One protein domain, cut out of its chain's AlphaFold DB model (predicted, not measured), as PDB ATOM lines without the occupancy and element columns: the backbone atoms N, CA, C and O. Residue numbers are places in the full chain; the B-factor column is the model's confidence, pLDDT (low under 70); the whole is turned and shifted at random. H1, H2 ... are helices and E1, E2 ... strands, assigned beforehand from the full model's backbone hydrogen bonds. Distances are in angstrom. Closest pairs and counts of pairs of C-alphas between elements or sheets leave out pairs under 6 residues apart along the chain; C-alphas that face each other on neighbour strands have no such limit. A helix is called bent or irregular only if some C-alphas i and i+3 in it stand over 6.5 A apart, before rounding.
ATOM      1  N   ARG A 181     -47.377   3.381  16.844       88.81
ATOM      2  CA  ARG A 181     -47.415   3.441  18.309       88.81
ATOM      3  C   ARG A 181     -48.353   2.366  18.838       88.81
ATOM      4  O   ARG A 181     -49.401   2.122  18.249       88.81
ATOM      5  N   LEU A 182     -48.015   1.783  19.984       90.00
ATOM      6  CA  LEU A 182     -48.976   1.015  20.770       90.00
ATOM      7  C   LEU A 182     -49.853   1.983  21.563       90.00
ATOM      8  O   LEU A 182     -49.358   2.701  22.428       90.00
ATOM      9  N   LYS A 183     -51.152   2.012  21.264       90.25
ATOM     10  CA  LYS A 183     -52.147   2.725  22.070       90.25
ATOM     11  C   LYS A 183     -52.947   1.731  22.904       90.25
ATOM     12  O   LYS A 183     -53.363   0.718  22.342       90.25
ATOM     13  N   PRO A 184     -53.223   2.020  24.188       92.38
ATOM     14  CA  PRO A 184     -54.127   1.201  24.983       92.38
ATOM     15  C   PRO A 184     -55.492   1.036  24.307       92.38
ATOM     16  O   PRO A 184     -55.990   1.942  23.627       92.38
ATOM     17  N   ASN A 185     -56.105  -0.125  24.511       92.88
ATOM     18  CA  ASN A 185     -57.469  -0.390  24.068       92.88
ATOM     19  C   ASN A 185     -58.484   0.466  24.848       92.88
ATOM     20  O   ASN A 185     -58.214   0.955  25.945       92.88
ATOM     21  N   ALA A 186     -59.681   0.644  24.280       90.56
ATOM     22  CA  ALA A 186     -60.733   1.446  24.902       90.56
ATOM     23  C   ALA A 186     -61.058   0.958  26.328       90.56
ATOM     24  O   ALA A 186     -61.284  -0.232  26.546       90.56
ATOM     25  N   GLY A 187     -61.110   1.892  27.282       89.25
ATOM     26  CA  GLY A 187     -61.354   1.593  28.699       89.25
ATOM     27  C   GLY A 187     -60.098   1.272  29.514       89.25
ATOM     28  O   GLY A 187     -60.229   0.982  30.698       89.25
ATOM     29  N   MET A 188     -58.908   1.349  28.910       91.69
ATOM     30  CA  MET A 188     -57.624   1.193  29.591       91.69
ATOM     31  C   MET A 188     -56.735   2.415  29.347       91.69
ATOM     32  O   MET A 188     -56.774   3.026  28.279       91.69
ATOM     33  N   THR A 189     -55.934   2.776  30.341       90.12
ATOM     34  CA  THR A 189     -54.907   3.815  30.231       90.12
ATOM     35  C   THR A 189     -53.522   3.190  30.079       90.12
ATOM     36  O   THR A 189     -53.318   2.011  30.373       90.12
ATOM     37  N   GLU A 190     -52.537   3.971  29.629       87.38
ATOM     38  CA  GLU A 190     -51.148   3.499  29.630       87.38
ATOM     39  C   GLU A 190     -50.680   3.176  31.057       87.38
ATOM     40  O   GLU A 190     -50.030   2.157  31.288       87.38
ATOM     41  N   GLU A 191     -51.089   3.998  32.030       89.81
ATOM     42  CA  GLU A 191     -50.797   3.803  33.449       89.81
ATOM     43  C   GLU A 191     -51.311   2.453  33.970       89.81
ATOM     44  O   GLU A 191     -50.597   1.782  34.715       89.81
ATOM     45  N   ASP A 192     -52.488   1.995  33.533       92.81
ATOM     46  CA  ASP A 192     -53.019   0.678  33.911       92.81
ATOM     47  C   ASP A 192     -52.115  -0.466  33.428       92.81
ATOM     48  O   ASP A 192     -51.833  -1.407  34.176       92.81
ATOM     49  N   ILE A 193     -51.619  -0.375  32.188       92.06
ATOM     50  CA  ILE A 193     -50.698  -1.365  31.613       92.06
ATOM     51  C   ILE A 193     -49.375  -1.356  32.378       92.06
ATOM     52  O   ILE A 193     -48.862  -2.419  32.741       92.06
ATOM     53  N   TYR A 194     -48.834  -0.171  32.660       90.44
ATOM     54  CA  TYR A 194     -47.570  -0.026  33.377       90.44
ATOM     55  C   TYR A 194     -47.662  -0.535  34.814       90.44
ATOM     56  O   TYR A 194     -46.805  -1.307  35.244       90.44
ATOM     57  N   ASN A 195     -48.724  -0.172  35.533       91.31
ATOM     58  CA  ASN A 195     -48.969  -0.622  36.898       91.31
ATOM     59  C   ASN A 195     -49.158  -2.139  36.973       91.31
ATOM     60  O   ASN A 195     -48.697  -2.765  37.926       91.31
ATOM     61  N   HIS A 196     -49.809  -2.745  35.975       91.38
ATOM     62  CA  HIS A 196     -49.896  -4.199  35.883       91.38
ATOM     63  C   HIS A 196     -48.512  -4.826  35.680       91.38
ATOM     64  O   HIS A 196     -48.150  -5.760  36.391       91.38
ATOM     65  N   CYS A 197     -47.708  -4.286  34.758       90.19
ATOM     66  CA  CYS A 197     -46.385  -4.834  34.472       90.19
ATOM     67  C   CYS A 197     -45.415  -4.722  35.659       90.19
ATOM     68  O   CYS A 197     -44.624  -5.635  35.901       90.19
ATOM     69  N   ASP A 198     -45.486  -3.630  36.421       88.62
ATOM     70  CA  ASP A 198     -44.684  -3.457  37.631       88.62
ATOM     71  C   ASP A 198     -45.117  -4.429  38.737       88.62
ATOM     72  O   ASP A 198     -44.279  -5.099  39.335       88.62
ATOM     73  N   LYS A 199     -46.425  -4.585  38.972       87.44
ATOM     74  CA  LYS A 199     -46.938  -5.474  40.028       87.44
ATOM     75  C   LYS A 199     -46.708  -6.955  39.735       87.44
ATOM     76  O   LYS A 199     -46.265  -7.680  40.621       87.44
ATOM     77  N   GLU A 200     -46.999  -7.403  38.516       87.06
ATOM     78  CA  GLU A 200     -46.944  -8.827  38.161       87.06
ATOM     79  C   GLU A 200     -45.530  -9.288  37.781       87.06
ATOM     80  O   GLU A 200     -45.123 -10.409  38.100       87.06
ATOM     81  N   TYR A 201     -44.755  -8.420  37.122       84.88
ATOM     82  CA  TYR A 201     -43.456  -8.782  36.543       84.88
ATOM     83  C   TYR A 201     -42.274  -8.001  37.143       84.88
ATOM     84  O   TYR A 201     -41.126  -8.269  36.790       84.88
ATOM     85  N   GLY A 202     -42.518  -7.024  38.028       82.88
ATOM     86  CA  GLY A 202     -41.474  -6.173  38.619       82.88
ATOM     87  C   GLY A 202     -40.710  -5.332  37.600       82.88
ATOM     88  O   GLY A 202     -39.537  -4.983  37.820       82.88
ATOM     89  N   VAL A 203     -41.343  -5.058  36.458       85.31
ATOM     90  CA  VAL A 203     -40.767  -4.293  35.358       85.31
ATOM     91  C   VAL A 203     -41.193  -2.839  35.491       85.31
ATOM     92  O   VAL A 203     -42.334  -2.470  35.243       85.31
ATOM     93  N   SER A 204     -40.226  -1.994  35.842       84.69
ATOM     94  CA  SER A 204     -40.427  -0.553  35.986       84.69
ATOM     95  C   SER A 204     -40.961   0.096  34.708       84.69
ATOM     96  O   SER A 204     -40.472  -0.222  33.622       84.69
ATOM     97  N   TYR A 205     -41.804   1.117  34.867       84.69
ATOM     98  CA  TYR A 205     -42.335   2.004  33.820       84.69
ATOM     99  C   TYR A 205     -41.383   2.257  32.637       84.69
ATOM    100  O   TYR A 205     -41.689   1.904  31.501       84.69
ATOM    101  N   GLY A 206     -40.174   2.774  32.896       79.69
ATOM    102  CA  GLY A 206     -39.221   3.114  31.830       79.69
ATOM    103  C   GLY A 206     -38.793   1.926  30.957       79.69
ATOM    104  O   GLY A 206     -38.518   2.100  29.776       79.69
ATOM    105  N   LYS A 207     -38.784   0.702  31.500       84.00
ATOM    106  CA  LYS A 207     -38.482  -0.518  30.731       84.00
ATOM    107  C   LYS A 207     -39.674  -0.948  29.880       84.00
ATOM    108  O   LYS A 207     -39.468  -1.402  28.761       84.00
ATOM    109  N   VAL A 208     -40.900  -0.775  30.381       87.38
ATOM    110  CA  VAL A 208     -42.113  -1.043  29.595       87.38
ATOM    111  C   VAL A 208     -42.204  -0.080  28.412       87.38
ATOM    112  O   VAL A 208     -42.513  -0.519  27.313       87.38
ATOM    113  N   ILE A 209     -41.820   1.192  28.582       84.94
ATOM    114  CA  ILE A 209     -41.717   2.146  27.462       84.94
ATOM    115  C   ILE A 209     -40.746   1.649  26.388       84.94
ATOM    116  O   ILE A 209     -41.069   1.711  25.204       84.94
ATOM    117  N   VAL A 210     -39.565   1.154  26.780       83.75
ATOM    118  CA  VAL A 210     -38.593   0.607  25.815       83.75
ATOM    119  C   VAL A 210     -39.209  -0.542  25.025       83.75
ATOM    120  O   VAL A 210     -39.099  -0.566  23.803       83.75
ATOM    121  N   ILE A 211     -39.886  -1.463  25.711       88.69
ATOM    122  CA  ILE A 211     -40.557  -2.595  25.068       88.69
ATOM    123  C   ILE A 211     -41.656  -2.100  24.125       88.69
ATOM    124  O   ILE A 211     -41.654  -2.478  22.961       88.69
ATOM    125  N   ASN A 212     -42.537  -1.203  24.573       89.94
ATOM    126  CA  ASN A 212     -43.595  -0.629  23.738       89.94
ATOM    127  C   ASN A 212     -43.039   0.057  22.485       89.94
ATOM    128  O   ASN A 212     -43.635  -0.059  21.418       89.94
ATOM    129  N   ARG A 213     -41.897   0.745  22.588       84.81
ATOM    130  CA  ARG A 213     -41.239   1.365  21.433       84.81
ATOM    131  C   ARG A 213     -40.728   0.322  20.443       84.81
ATOM    132  O   ARG A 213     -40.995   0.458  19.261       84.81
ATOM    133  N   LEU A 214     -40.080  -0.740  20.919       88.88
ATOM    134  CA  LEU A 214     -39.620  -1.826  20.048       88.88
ATOM    135  C   LEU A 214     -40.783  -2.558  19.370       88.88
ATOM    136  O   LEU A 214     -40.720  -2.839  18.180       88.88
ATOM    137  N   LEU A 215     -41.868  -2.817  20.105       92.00
ATOM    138  CA  LEU A 215     -43.095  -3.385  19.537       92.00
ATOM    139  C   LEU A 215     -43.694  -2.463  18.466       92.00
ATOM    140  O   LEU A 215     -44.197  -2.937  17.452       92.00
ATOM    141  N   ALA A 216     -43.625  -1.147  18.675       89.56
ATOM    142  CA  ALA A 216     -44.059  -0.170  17.691       89.56
ATOM    143  C   ALA A 216     -43.138  -0.149  16.459       89.56
ATOM    144  O   ALA A 216     -43.643  -0.118  15.345       89.56
ATOM    145  N   ASP A 217     -41.819  -0.254  16.625       86.38
ATOM    146  CA  ASP A 217     -40.866  -0.294  15.507       86.38
ATOM    147  C   ASP A 217     -41.078  -1.531  14.599       86.38
ATOM    148  O   ASP A 217     -40.872  -1.448  13.390       86.38
ATOM    149  N   ILE A 218     -41.565  -2.653  15.152       91.12
ATOM    150  CA  ILE A 218     -41.993  -3.848  14.388       91.12
ATOM    151  C   ILE A 218     -43.288  -3.583  13.588       91.12
ATOM    152  O   ILE A 218     -43.535  -4.181  12.533       91.12
ATOM    153  N   GLY A 219     -44.135  -2.677  14.077       90.69
ATOM    154  CA  GLY A 219     -45.379  -2.280  13.431       90.69
ATOM    155  C   GLY A 219     -46.488  -3.340  13.504       90.69
ATOM    156  O   GLY A 219     -46.485  -4.199  14.386       90.69
ATOM    157  N   PRO A 220     -47.478  -3.308  12.587       91.12
ATOM    158  CA  PRO A 220     -48.666  -4.168  12.643       91.12
ATOM    159  C   PRO A 220     -48.362  -5.671  12.621       91.12
ATOM    160  O   PRO A 220     -49.162  -6.469  13.108       91.12
ATOM    161  N   SER A 221     -47.198  -6.054  12.088       91.62
ATOM    162  CA  SER A 221     -46.729  -7.444  12.040       91.62
ATOM    163  C   SER A 221     -46.499  -8.061  13.426       91.62
ATOM    164  O   SER A 221     -46.507  -9.282  13.565       91.62
ATOM    165  N   VAL A 222     -46.390  -7.241  14.476       92.44
ATOM    166  CA  VAL A 222     -46.178  -7.700  15.854       92.44
ATOM    167  C   VAL A 222     -47.275  -8.648  16.354       92.44
ATOM    168  O   VAL A 222     -47.014  -9.501  17.193       92.44
ATOM    169  N   HIS A 223     -48.499  -8.533  15.825       87.94
ATOM    170  CA  HIS A 223     -49.618  -9.411  16.185       87.94
ATOM    171  C   HIS A 223     -49.632 -10.738  15.409       87.94
ATOM    172  O   HIS A 223     -50.387 -11.636  15.778       87.94
ATOM    173  N   SER A 224     -48.849 -10.858  14.331       88.94
ATOM    174  CA  SER A 224     -48.724 -12.094  13.543       88.94
ATOM    175  C   SER A 224     -47.530 -12.961  13.934       88.94
ATOM    176  O   SER A 224     -47.515 -14.134  13.576       88.94
ATOM    177  N   LEU A 225     -46.552 -12.392  14.643       91.38
ATOM    178  CA  LEU A 225     -45.402 -13.126  15.163       91.38
ATOM    179  C   LEU A 225     -45.820 -13.964  16.368       91.38
ATOM    180  O   LEU A 225     -46.637 -13.527  17.188       91.38
ATOM    181  N   ASP A 226     -45.240 -15.154  16.503       92.75
ATOM    182  CA  ASP A 226     -45.374 -15.885  17.755       92.75
ATOM    183  C   ASP A 226     -44.520 -15.238  18.864       92.75
ATOM    184  O   ASP A 226     -43.672 -14.369  18.634       92.75
ATOM    185  N   LEU A 227     -44.787 -15.613  20.118       90.81
ATOM    186  CA  LEU A 227     -44.105 -15.000  21.260       90.81
ATOM    187  C   LEU A 227     -42.624 -15.381  21.353       90.81
ATOM    188  O   LEU A 227     -41.882 -14.654  22.013       90.81
ATOM    189  N   ASP A 228     -42.198 -16.496  20.759       89.75
ATOM    190  CA  ASP A 228     -40.796 -16.906  20.744       89.75
ATOM    191  C   ASP A 228     -40.009 -16.039  19.754       89.75
ATOM    192  O   ASP A 228     -39.041 -15.393  20.162       89.75
ATOM    193  N   GLU A 229     -40.496 -15.904  18.519       90.69
ATOM    194  CA  GLU A 229     -39.936 -15.014  17.494       90.69
ATOM    195  C   GLU A 229     -39.872 -13.564  17.989       90.69
ATOM    196  O   GLU A 229     -38.834 -12.898  17.921       90.69
ATOM    197  N   LEU A 230     -40.973 -13.073  18.562       90.62
ATOM    198  CA  LEU A 230     -41.042 -11.712  19.078       90.62
ATOM    199  C   LEU A 230     -40.048 -11.478  20.223       90.62
ATOM    200  O   LEU A 230     -39.427 -10.416  20.317       90.62
ATOM    201  N   SER A 231     -39.890 -12.469  21.099       89.88
ATOM    202  CA  SER A 231     -38.943 -12.395  22.209       89.88
ATOM    203  C   SER A 231     -37.500 -12.294  21.720       89.88
ATOM    204  O   SER A 231     -36.725 -11.529  22.294       89.88
ATOM    205  N   GLU A 232     -37.141 -13.044  20.677       88.88
ATOM    206  CA  GLU A 232     -35.808 -13.003  20.068       88.88
ATOM    207  C   GLU A 232     -35.521 -11.627  19.458       88.88
ATOM    208  O   GLU A 232     -34.514 -11.004  19.803       88.88
ATOM    209  N   ILE A 233     -36.458 -11.079  18.677       89.25
ATOM    210  CA  ILE A 233     -36.323  -9.743  18.073       89.25
ATOM    211  C   ILE A 233     -36.115  -8.664  19.146       89.25
ATOM    212  O   ILE A 233     -35.223  -7.815  19.033       89.25
ATOM    213  N   ILE A 234     -36.914  -8.688  20.218       88.31
ATOM    214  CA  ILE A 234     -36.804  -7.700  21.299       88.31
ATOM    215  C   ILE A 234     -35.461  -7.834  22.015       88.31
ATOM    216  O   ILE A 234     -34.812  -6.826  22.291       88.31
ATOM    217  N   VAL A 235     -35.026  -9.061  22.303       85.50
ATOM    218  CA  VAL A 235     -33.734  -9.349  22.940       85.50
ATOM    219  C   VAL A 235     -32.569  -8.796  22.141       85.50
ATOM    220  O   VAL A 235     -31.636  -8.239  22.726       85.50
ATOM    221  N   GLU A 236     -32.583  -8.974  20.827       85.06
ATOM    222  CA  GLU A 236     -31.513  -8.493  19.960       85.06
ATOM    223  C   GLU A 236     -31.486  -6.962  19.911       85.06
ATOM    224  O   GLU A 236     -30.407  -6.368  19.874       85.06
ATOM    225  N   SER A 237     -32.655  -6.330  20.039       83.88
ATOM    226  CA  SER A 237     -32.834  -4.887  19.867       83.88
ATOM    227  C   SER A 237     -32.664  -4.055  21.149       83.88
ATOM    228  O   SER A 237     -32.370  -2.861  21.079       83.88
ATOM    229  N   ILE A 238     -32.837  -4.634  22.345       81.75
ATOM    230  CA  ILE A 238     -32.663  -3.891  23.607       81.75
ATOM    231  C   ILE A 238     -31.184  -3.636  23.941       81.75
ATOM    232  O   ILE A 238     -30.327  -4.513  23.840       81.75
ATOM    233  N   HIS A 239     -30.878  -2.443  24.455       75.19
ATOM    234  CA  HIS A 239     -29.541  -2.101  24.955       75.19
ATOM    235  C   HIS A 239     -29.141  -2.972  26.176       75.19
ATOM    236  O   HIS A 239     -30.004  -3.265  27.015       75.19
ATOM    237  N   PRO A 240     -27.851  -3.341  26.364       73.06
ATOM    238  CA  PRO A 240     -27.399  -4.188  27.479       73.06
ATOM    239  C   PRO A 240     -27.844  -3.729  28.876       73.06
ATOM    240  O   PRO A 240     -28.225  -4.551  29.705       73.06
ATOM    241  N   GLY A 241     -27.876  -2.417  29.138       69.19
ATOM    242  CA  GLY A 241     -28.369  -1.876  30.415       69.19
ATOM    243  C   GLY A 241     -29.841  -2.218  30.699       69.19
ATOM    244  O   GLY A 241     -30.200  -2.549  31.831       69.19
ATOM    245  N   THR A 242     -30.685  -2.219  29.663       74.81
ATOM    246  CA  THR A 242     -32.094  -2.627  29.759       74.81
ATOM    247  C   THR A 242     -32.210  -4.134  29.999       74.81
ATOM    248  O   THR A 242     -33.018  -4.544  30.835       74.81
ATOM    249  N   LYS A 243     -31.354  -4.954  29.360       76.38
ATOM    250  CA  LYS A 243     -31.290  -6.420  29.569       76.38
ATOM    251  C   LYS A 243     -31.047  -6.777  31.031       76.38
ATOM    252  O   LYS A 243     -31.782  -7.581  31.609       76.38
ATOM    253  N   THR A 244     -30.063  -6.131  31.657       73.31
ATOM    254  CA  THR A 244     -29.757  -6.320  33.083       73.31
ATOM    255  C   THR A 244     -30.974  -5.993  33.942       73.31
ATOM    256  O   THR A 244     -31.359  -6.766  34.815       73.31
ATOM    257  N   GLY A 245     -31.653  -4.885  33.646       71.25
ATOM    258  CA  GLY A 245     -32.851  -4.489  34.370       71.25
ATOM    259  C   GLY A 245     -34.036  -5.453  34.225       71.25
ATOM    260  O   GLY A 245     -34.818  -5.567  35.166       71.25
ATOM    261  N   LEU A 246     -34.202  -6.116  33.081       79.38
ATOM    262  CA  LEU A 246     -35.252  -7.127  32.869       79.38
ATOM    263  C   LEU A 246     -34.910  -8.481  33.512       79.38
ATOM    264  O   LEU A 246     -35.810  -9.274  33.788       79.38
ATOM    265  N   SER A 247     -33.622  -8.725  33.767       80.00
ATOM    266  CA  SER A 247     -33.122  -9.952  34.400       80.00
ATOM    267  C   SER A 247     -33.155  -9.914  35.929       80.00
ATOM    268  O   SER A 247     -33.224 -10.958  36.572       80.00
ATOM    269  N   PHE A 248     -33.141  -8.716  36.517       76.00
ATOM    270  CA  PHE A 248     -33.182  -8.497  37.963       76.00
ATOM    271  C   PHE A 248     -34.332  -7.540  38.316       76.00
ATOM    272  O   PHE A 248     -34.108  -6.334  38.486       76.00
ATOM    273  N   PRO A 249     -35.584  -8.032  38.361       71.69
ATOM    274  CA  PRO A 249     -36.730  -7.186  38.651       71.69
ATOM    275  C   PRO A 249     -36.741  -6.774  40.131       71.69
ATOM    276  O   PRO A 249     -36.143  -7.430  40.986       71.69
ATOM    277  N   ARG A 250     -37.436  -5.676  40.454       70.88
ATOM    278  CA  ARG A 250     -37.564  -5.190  41.847       70.88
ATOM    279  C   ARG A 250     -38.532  -6.039  42.694       70.88
ATOM    280  O   ARG A 250     -38.622  -5.831  43.898       70.88
ATOM    281  N   GLY A 251     -39.230  -6.984  42.061       67.75
ATOM    282  CA  GLY A 251     -40.196  -7.936  42.614       67.75
ATOM    283  C   GLY A 251     -40.692  -8.874  41.500       67.75
ATOM    284  O   GLY A 251     -40.329  -8.680  40.348       67.75
ATOM    285  N   GLY A 252     -41.492  -9.899  41.798       69.56
ATOM    286  CA  GLY A 252     -42.035 -10.792  40.758       69.56
ATOM    287  C   GLY A 252     -41.003 -11.710  40.077       69.56
ATOM    288  O   GLY A 252     -39.885 -11.901  40.562       69.56
ATOM    289  N   LYS A 253     -41.404 -12.349  38.968       79.19
ATOM    290  CA  LYS A 253     -40.541 -13.249  38.179       79.19
ATOM    291  C   LYS A 253     -39.787 -12.454  37.104       79.19
ATOM    292  O   LYS A 253     -40.380 -11.580  36.480       79.19
ATOM    293  N   PRO A 254     -38.505 -12.761  36.845       79.88
ATOM    294  CA  PRO A 254     -37.705 -12.006  35.886       79.88
ATOM    295  C   PRO A 254     -38.254 -12.162  34.467       79.88
ATOM    296  O   PRO A 254     -38.582 -13.273  34.054       79.88
ATOM    297  N   ALA A 255     -38.341 -11.062  33.716       82.50
ATOM    298  CA  ALA A 255     -38.809 -11.068  32.328       82.50
ATOM    299  C   ALA A 255     -37.743 -11.616  31.364       82.50
ATOM    300  O   ALA A 255     -38.084 -12.188  30.332       82.50
ATOM    301  N   CYS A 256     -36.462 -11.490  31.717       81.94
ATOM    302  CA  CYS A 256     -35.331 -12.070  30.994       81.94
ATOM    303  C   CYS A 256     -34.445 -12.905  31.927       81.94
ATOM    304  O   CYS A 256     -34.449 -12.714  33.136       81.94
ATOM    305  N   ILE A 257     -33.662 -13.827  31.377       78.38
ATOM    306  CA  ILE A 257     -32.592 -14.535  32.097       78.38
ATOM    307  C   ILE A 257     -31.216 -14.132  31.563       78.38
ATOM    308  O   ILE A 257     -31.097 -13.541  30.494       78.38
ATOM    309  N   SER A 258     -30.162 -14.464  32.315       65.19
ATOM    310  CA  SER A 258     -28.771 -14.032  32.089       65.19
ATOM    311  C   SER A 258     -28.162 -14.408  30.729       65.19
ATOM    312  O   SER A 258     -27.135 -13.851  30.357       65.19
ATOM    313  N   ASN A 259     -28.790 -15.305  29.964       65.19
ATOM    314  CA  ASN A 259     -28.433 -15.609  28.572       65.19
ATOM    315  C   ASN A 259     -29.189 -14.742  27.548       65.19
ATOM    316  O   ASN A 259     -29.232 -15.087  26.371       65.19
ATOM    317  N   ASN A 260     -29.790 -13.638  27.995       69.38
ATOM    318  CA  ASN A 260     -30.608 -12.734  27.196       69.38
ATOM    319  C   ASN A 260     -31.815 -13.423  26.550       69.38
ATOM    320  O   ASN A 260     -32.160 -13.096  25.432       69.38
ATOM    321  N   ARG A 261     -32.477 -14.368  27.216       80.94
ATOM    322  CA  ARG A 261     -33.742 -14.935  26.713       80.94
ATOM    323  C   ARG A 261     -34.906 -14.443  27.552       80.94
ATOM    324  O   ARG A 261     -34.775 -14.360  28.775       80.94
ATOM    325  N   PHE A 262     -36.041 -14.152  26.918       85.44
ATOM    326  CA  PHE A 262     -37.276 -13.935  27.667       85.44
ATOM    327  C   PHE A 262     -37.668 -15.222  28.393       85.44
ATOM    328  O   PHE A 262     -37.548 -16.326  27.860       85.44
ATOM    329  N   THR A 263     -38.126 -15.075  29.630       88.25
ATOM    330  CA  THR A 263     -38.746 -16.174  30.374       88.25
ATOM    331  C   THR A 263     -40.212 -16.309  29.970       88.25
ATOM    332  O   THR A 263     -40.775 -15.416  29.339       88.25
ATOM    333  N   GLU A 264     -40.884 -17.363  30.434       89.81
ATOM    334  CA  GLU A 264     -42.347 -17.459  30.328       89.81
ATOM    335  C   GLU A 264     -43.057 -16.251  30.958       89.81
ATOM    336  O   GLU A 264     -44.044 -15.762  30.421       89.81
ATOM    337  N   SER A 265     -42.502 -15.689  32.039       88.38
ATOM    338  CA  SER A 265     -43.018 -14.454  32.640       88.38
ATOM    339  C   SER A 265     -42.867 -13.254  31.705       88.38
ATOM    340  O   SER A 265     -43.772 -12.431  31.599       88.38
ATOM    341  N   GLY A 266     -41.733 -13.154  31.010       90.25
ATOM    342  CA  GLY A 266     -41.514 -12.119  30.008       90.25
ATOM    343  C   GLY A 266     -42.459 -12.263  28.814       90.25
ATOM    344  O   GLY A 266     -43.035 -11.275  28.370       90.25
ATOM    345  N   LYS A 267     -42.672 -13.487  28.320       93.06
ATOM    346  CA  LYS A 267     -43.636 -13.759  27.243       93.06
ATOM    347  C   LYS A 267     -45.066 -13.427  27.662       93.06
ATOM    348  O   LYS A 267     -45.799 -12.817  26.887       93.06
ATOM    349  N   SER A 268     -45.460 -13.763  28.894       92.81
ATOM    350  CA  SER A 268     -46.757 -13.360  29.455       92.81
ATOM    351  C   SER A 268     -46.910 -11.840  29.506       92.81
ATOM    352  O   SER A 268     -47.969 -11.330  29.151       92.81
ATOM    353  N   MET A 269     -45.850 -11.108  29.860       92.94
ATOM    354  CA  MET A 269     -45.847  -9.644  29.814       92.94
ATOM    355  C   MET A 269     -46.038  -9.114  28.387       92.94
ATOM    356  O   MET A 269     -46.899  -8.262  28.177       92.94
ATOM    357  N   LEU A 270     -45.294  -9.629  27.401       93.81
ATOM    358  CA  LEU A 270     -45.457  -9.239  25.993       93.81
ATOM    359  C   LEU A 270     -46.882  -9.511  25.502       93.81
ATOM    360  O   LEU A 270     -47.525  -8.634  24.927       93.81
ATOM    361  N   SER A 271     -47.409 -10.699  25.804       94.56
ATOM    362  CA  SER A 271     -48.785 -11.078  25.484       94.56
ATOM    363  C   SER A 271     -49.805 -10.141  26.134       94.56
ATOM    364  O   SER A 271     -50.760  -9.724  25.480       94.56
ATOM    365  N   TYR A 272     -49.594  -9.755  27.396       94.56
ATOM    366  CA  TYR A 272     -50.462  -8.809  28.092       94.56
ATOM    367  C   TYR A 272     -50.456  -7.431  27.423       94.56
ATOM    368  O   TYR A 272     -51.528  -6.876  27.179       94.56
ATOM    369  N   ILE A 273     -49.278  -6.895  27.094       94.56
ATOM    370  CA  ILE A 273     -49.141  -5.602  26.413       94.56
ATOM    371  C   ILE A 273     -49.883  -5.640  25.072       94.56
ATOM    372  O   ILE A 273     -50.732  -4.784  24.822       94.56
ATOM    373  N   LEU A 274     -49.629  -6.663  24.250       94.19
ATOM    374  CA  LEU A 274     -50.239  -6.820  22.925       94.19
ATOM    375  C   LEU A 274     -51.747  -7.067  22.973       94.19
ATOM    376  O   LEU A 274     -52.470  -6.612  22.095       94.19
ATOM    377  N   LYS A 275     -52.254  -7.771  23.989       94.38
ATOM    378  CA  LYS A 275     -53.697  -7.997  24.155       94.38
ATOM    379  C   LYS A 275     -54.442  -6.719  24.537       94.38
ATOM    380  O   LYS A 275     -55.620  -6.572  24.215       94.38
ATOM    381  N   ASN A 276     -53.773  -5.821  25.253       94.56
ATOM    382  CA  ASN A 276     -54.375  -4.610  25.805       94.56
ATOM    383  C   ASN A 276     -53.988  -3.334  25.052       94.56
ATOM    384  O   ASN A 276     -54.380  -2.242  25.462       94.56
ATOM    385  N   SER A 277     -53.261  -3.472  23.947       93.62
ATOM    386  CA  SER A 277     -52.862  -2.368  23.086       93.62
ATOM    387  C   SER A 277     -53.152  -2.696  21.630       93.62
ATOM    388  O   SER A 277     -53.165  -3.854  21.226       93.62
ATOM    389  N   GLN A 278     -53.324  -1.656  20.831       92.75
ATOM    390  CA  GLN A 278     -53.412  -1.732  19.382       92.75
ATOM    391  C   GLN A 278     -52.257  -0.953  18.763       92.75
ATOM    392  O   GLN A 278     -51.911   0.138  19.227       92.75
ATOM    393  N   VAL A 279     -51.678  -1.500  17.698       92.25
ATOM    394  CA  VAL A 279     -50.714  -0.768  16.879       92.25
ATOM    395  C   VAL A 279     -51.474   0.191  15.972       92.25
ATOM    396  O   VAL A 279     -52.305  -0.226  15.168       92.25
ATOM    397  N   VAL A 280     -51.185   1.482  16.098       91.25
ATOM    398  CA  VAL A 280     -51.765   2.534  15.262       91.25
ATOM    399  C   VAL A 280     -50.674   3.230  14.466       91.25
ATOM    400  O   VAL A 280     -49.615   3.527  15.014       91.25
ATOM    401  N   ASP A 281     -50.936   3.504  13.188       90.06
ATOM    402  CA  ASP A 281     -50.109   4.432  12.418       90.06
ATOM    403  C   ASP A 281     -50.441   5.863  12.866       90.06
ATOM    404  O   ASP A 281     -51.605   6.271  12.906       90.06
ATOM    405  N   ILE A 282     -49.414   6.587  13.287       87.88
ATOM    406  CA  ILE A 282     -49.456   7.976  13.741       87.88
ATOM    407  C   ILE A 282     -48.794   8.917  12.732       87.88
ATOM    408  O   ILE A 282     -48.680  10.111  13.013       87.88
TER     409      ILE A 282
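This is residues 181 to 282 of the 284 residues of an uncharacterized protein of Klebsiella variicola (UniProt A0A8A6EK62). Look for a small ribbon of two strands, E1 and E2, at one end of a compact body of mostly crossed helices, with H4 and the link of residues 248 to 263 at the other end. Within the body, kinked H2 touches H1, H3 and H4, while H1 and H5 lie side by side, running opposite ways. The printed part has 102 residues with five named helices and two named strands, in the order E1 H1 H2 H3 H4 H5 E2; the sheet E1 - E2 is antiparallel and the class is mostly helix. The whole is compact, with a radius of gyration of the C-alphas of 12.4 A, and spans 34 by 25 by 20 A.

Find C-alpha 181 at (-47.415, 3.441, 18.309), where E1, residues 181 to 184, begins. Its partner E2, residues 277 to 281, runs 12.9 A and ends at C-alpha 281, (-50.109, 4.432, 12.418). H2, residues 205 to 223, starts at C-alpha 205, (-42.335, 2.004, 33.820), and is 22.2 A long; it is irregular, with C-alphas 217 and 220 9.2 A apart, and has a kink of 78 degrees near residue 217. H1 holds residues 190 to 201, 16.1 A, and H5 residues 264 to 276, 18.2 A. H3 is residues 227 to 237, 15.2 A, and H4 is residues 240 to 247.

Begin at E1 and E2, antiparallel at 142 degrees: N 181 and O 280 are 2.9 A apart and N 278 and O 183 are 2.8 A apart, within hydrogen-bond range. From E1 look to H2, where the closest C-alphas, those of Arg 181 and Ala 216, are 5.0 A apart. H2, the hub, touches H1 about perpendicular at 74 degrees, closest at the C-alphas of Tyr 194 and Tyr 205, 5.6 A. It touches H3 at a steep tilt of 60 degrees, with the C-alphas of Leu 214 and Ile 234 closest at 6.6 A. H2 and H4 only just touch, with 3 pairs of C-alphas within 8 A, the closest being those of Lys 207 and Thr 242, 6.8 A. Turn to H1 and H5, which touch at a shallow tilt of 17 degrees, opposite ways, closest at the C-alphas of Cys 197 and Met 269, 6.7 A. H5 touches H3 with residues 267 to 271 alone, about perpendicular at 83 degrees, closest at the C-alphas of Leu 227 and Lys 267, 6.1 A. H1 and H4 are apart. In H1, H3, H4 and H5 every O i to N i+4 pair is within hydrogen-bond range; in H2 11 of 15 are.

The C-alphas of Gly 187 and Asn 259, the two farthest apart, are 37.1 A from each other. The printed part has no cut. Follow residues 248 to 263 for the long link, from H4 to H5; in it residues 256 to 257 pair antiparallel with residues 261 to 262. The model's mean pLDDT over the printed part is 86.1, and it falls under 70 at residues 241, 251 to 252 and 258 to 260.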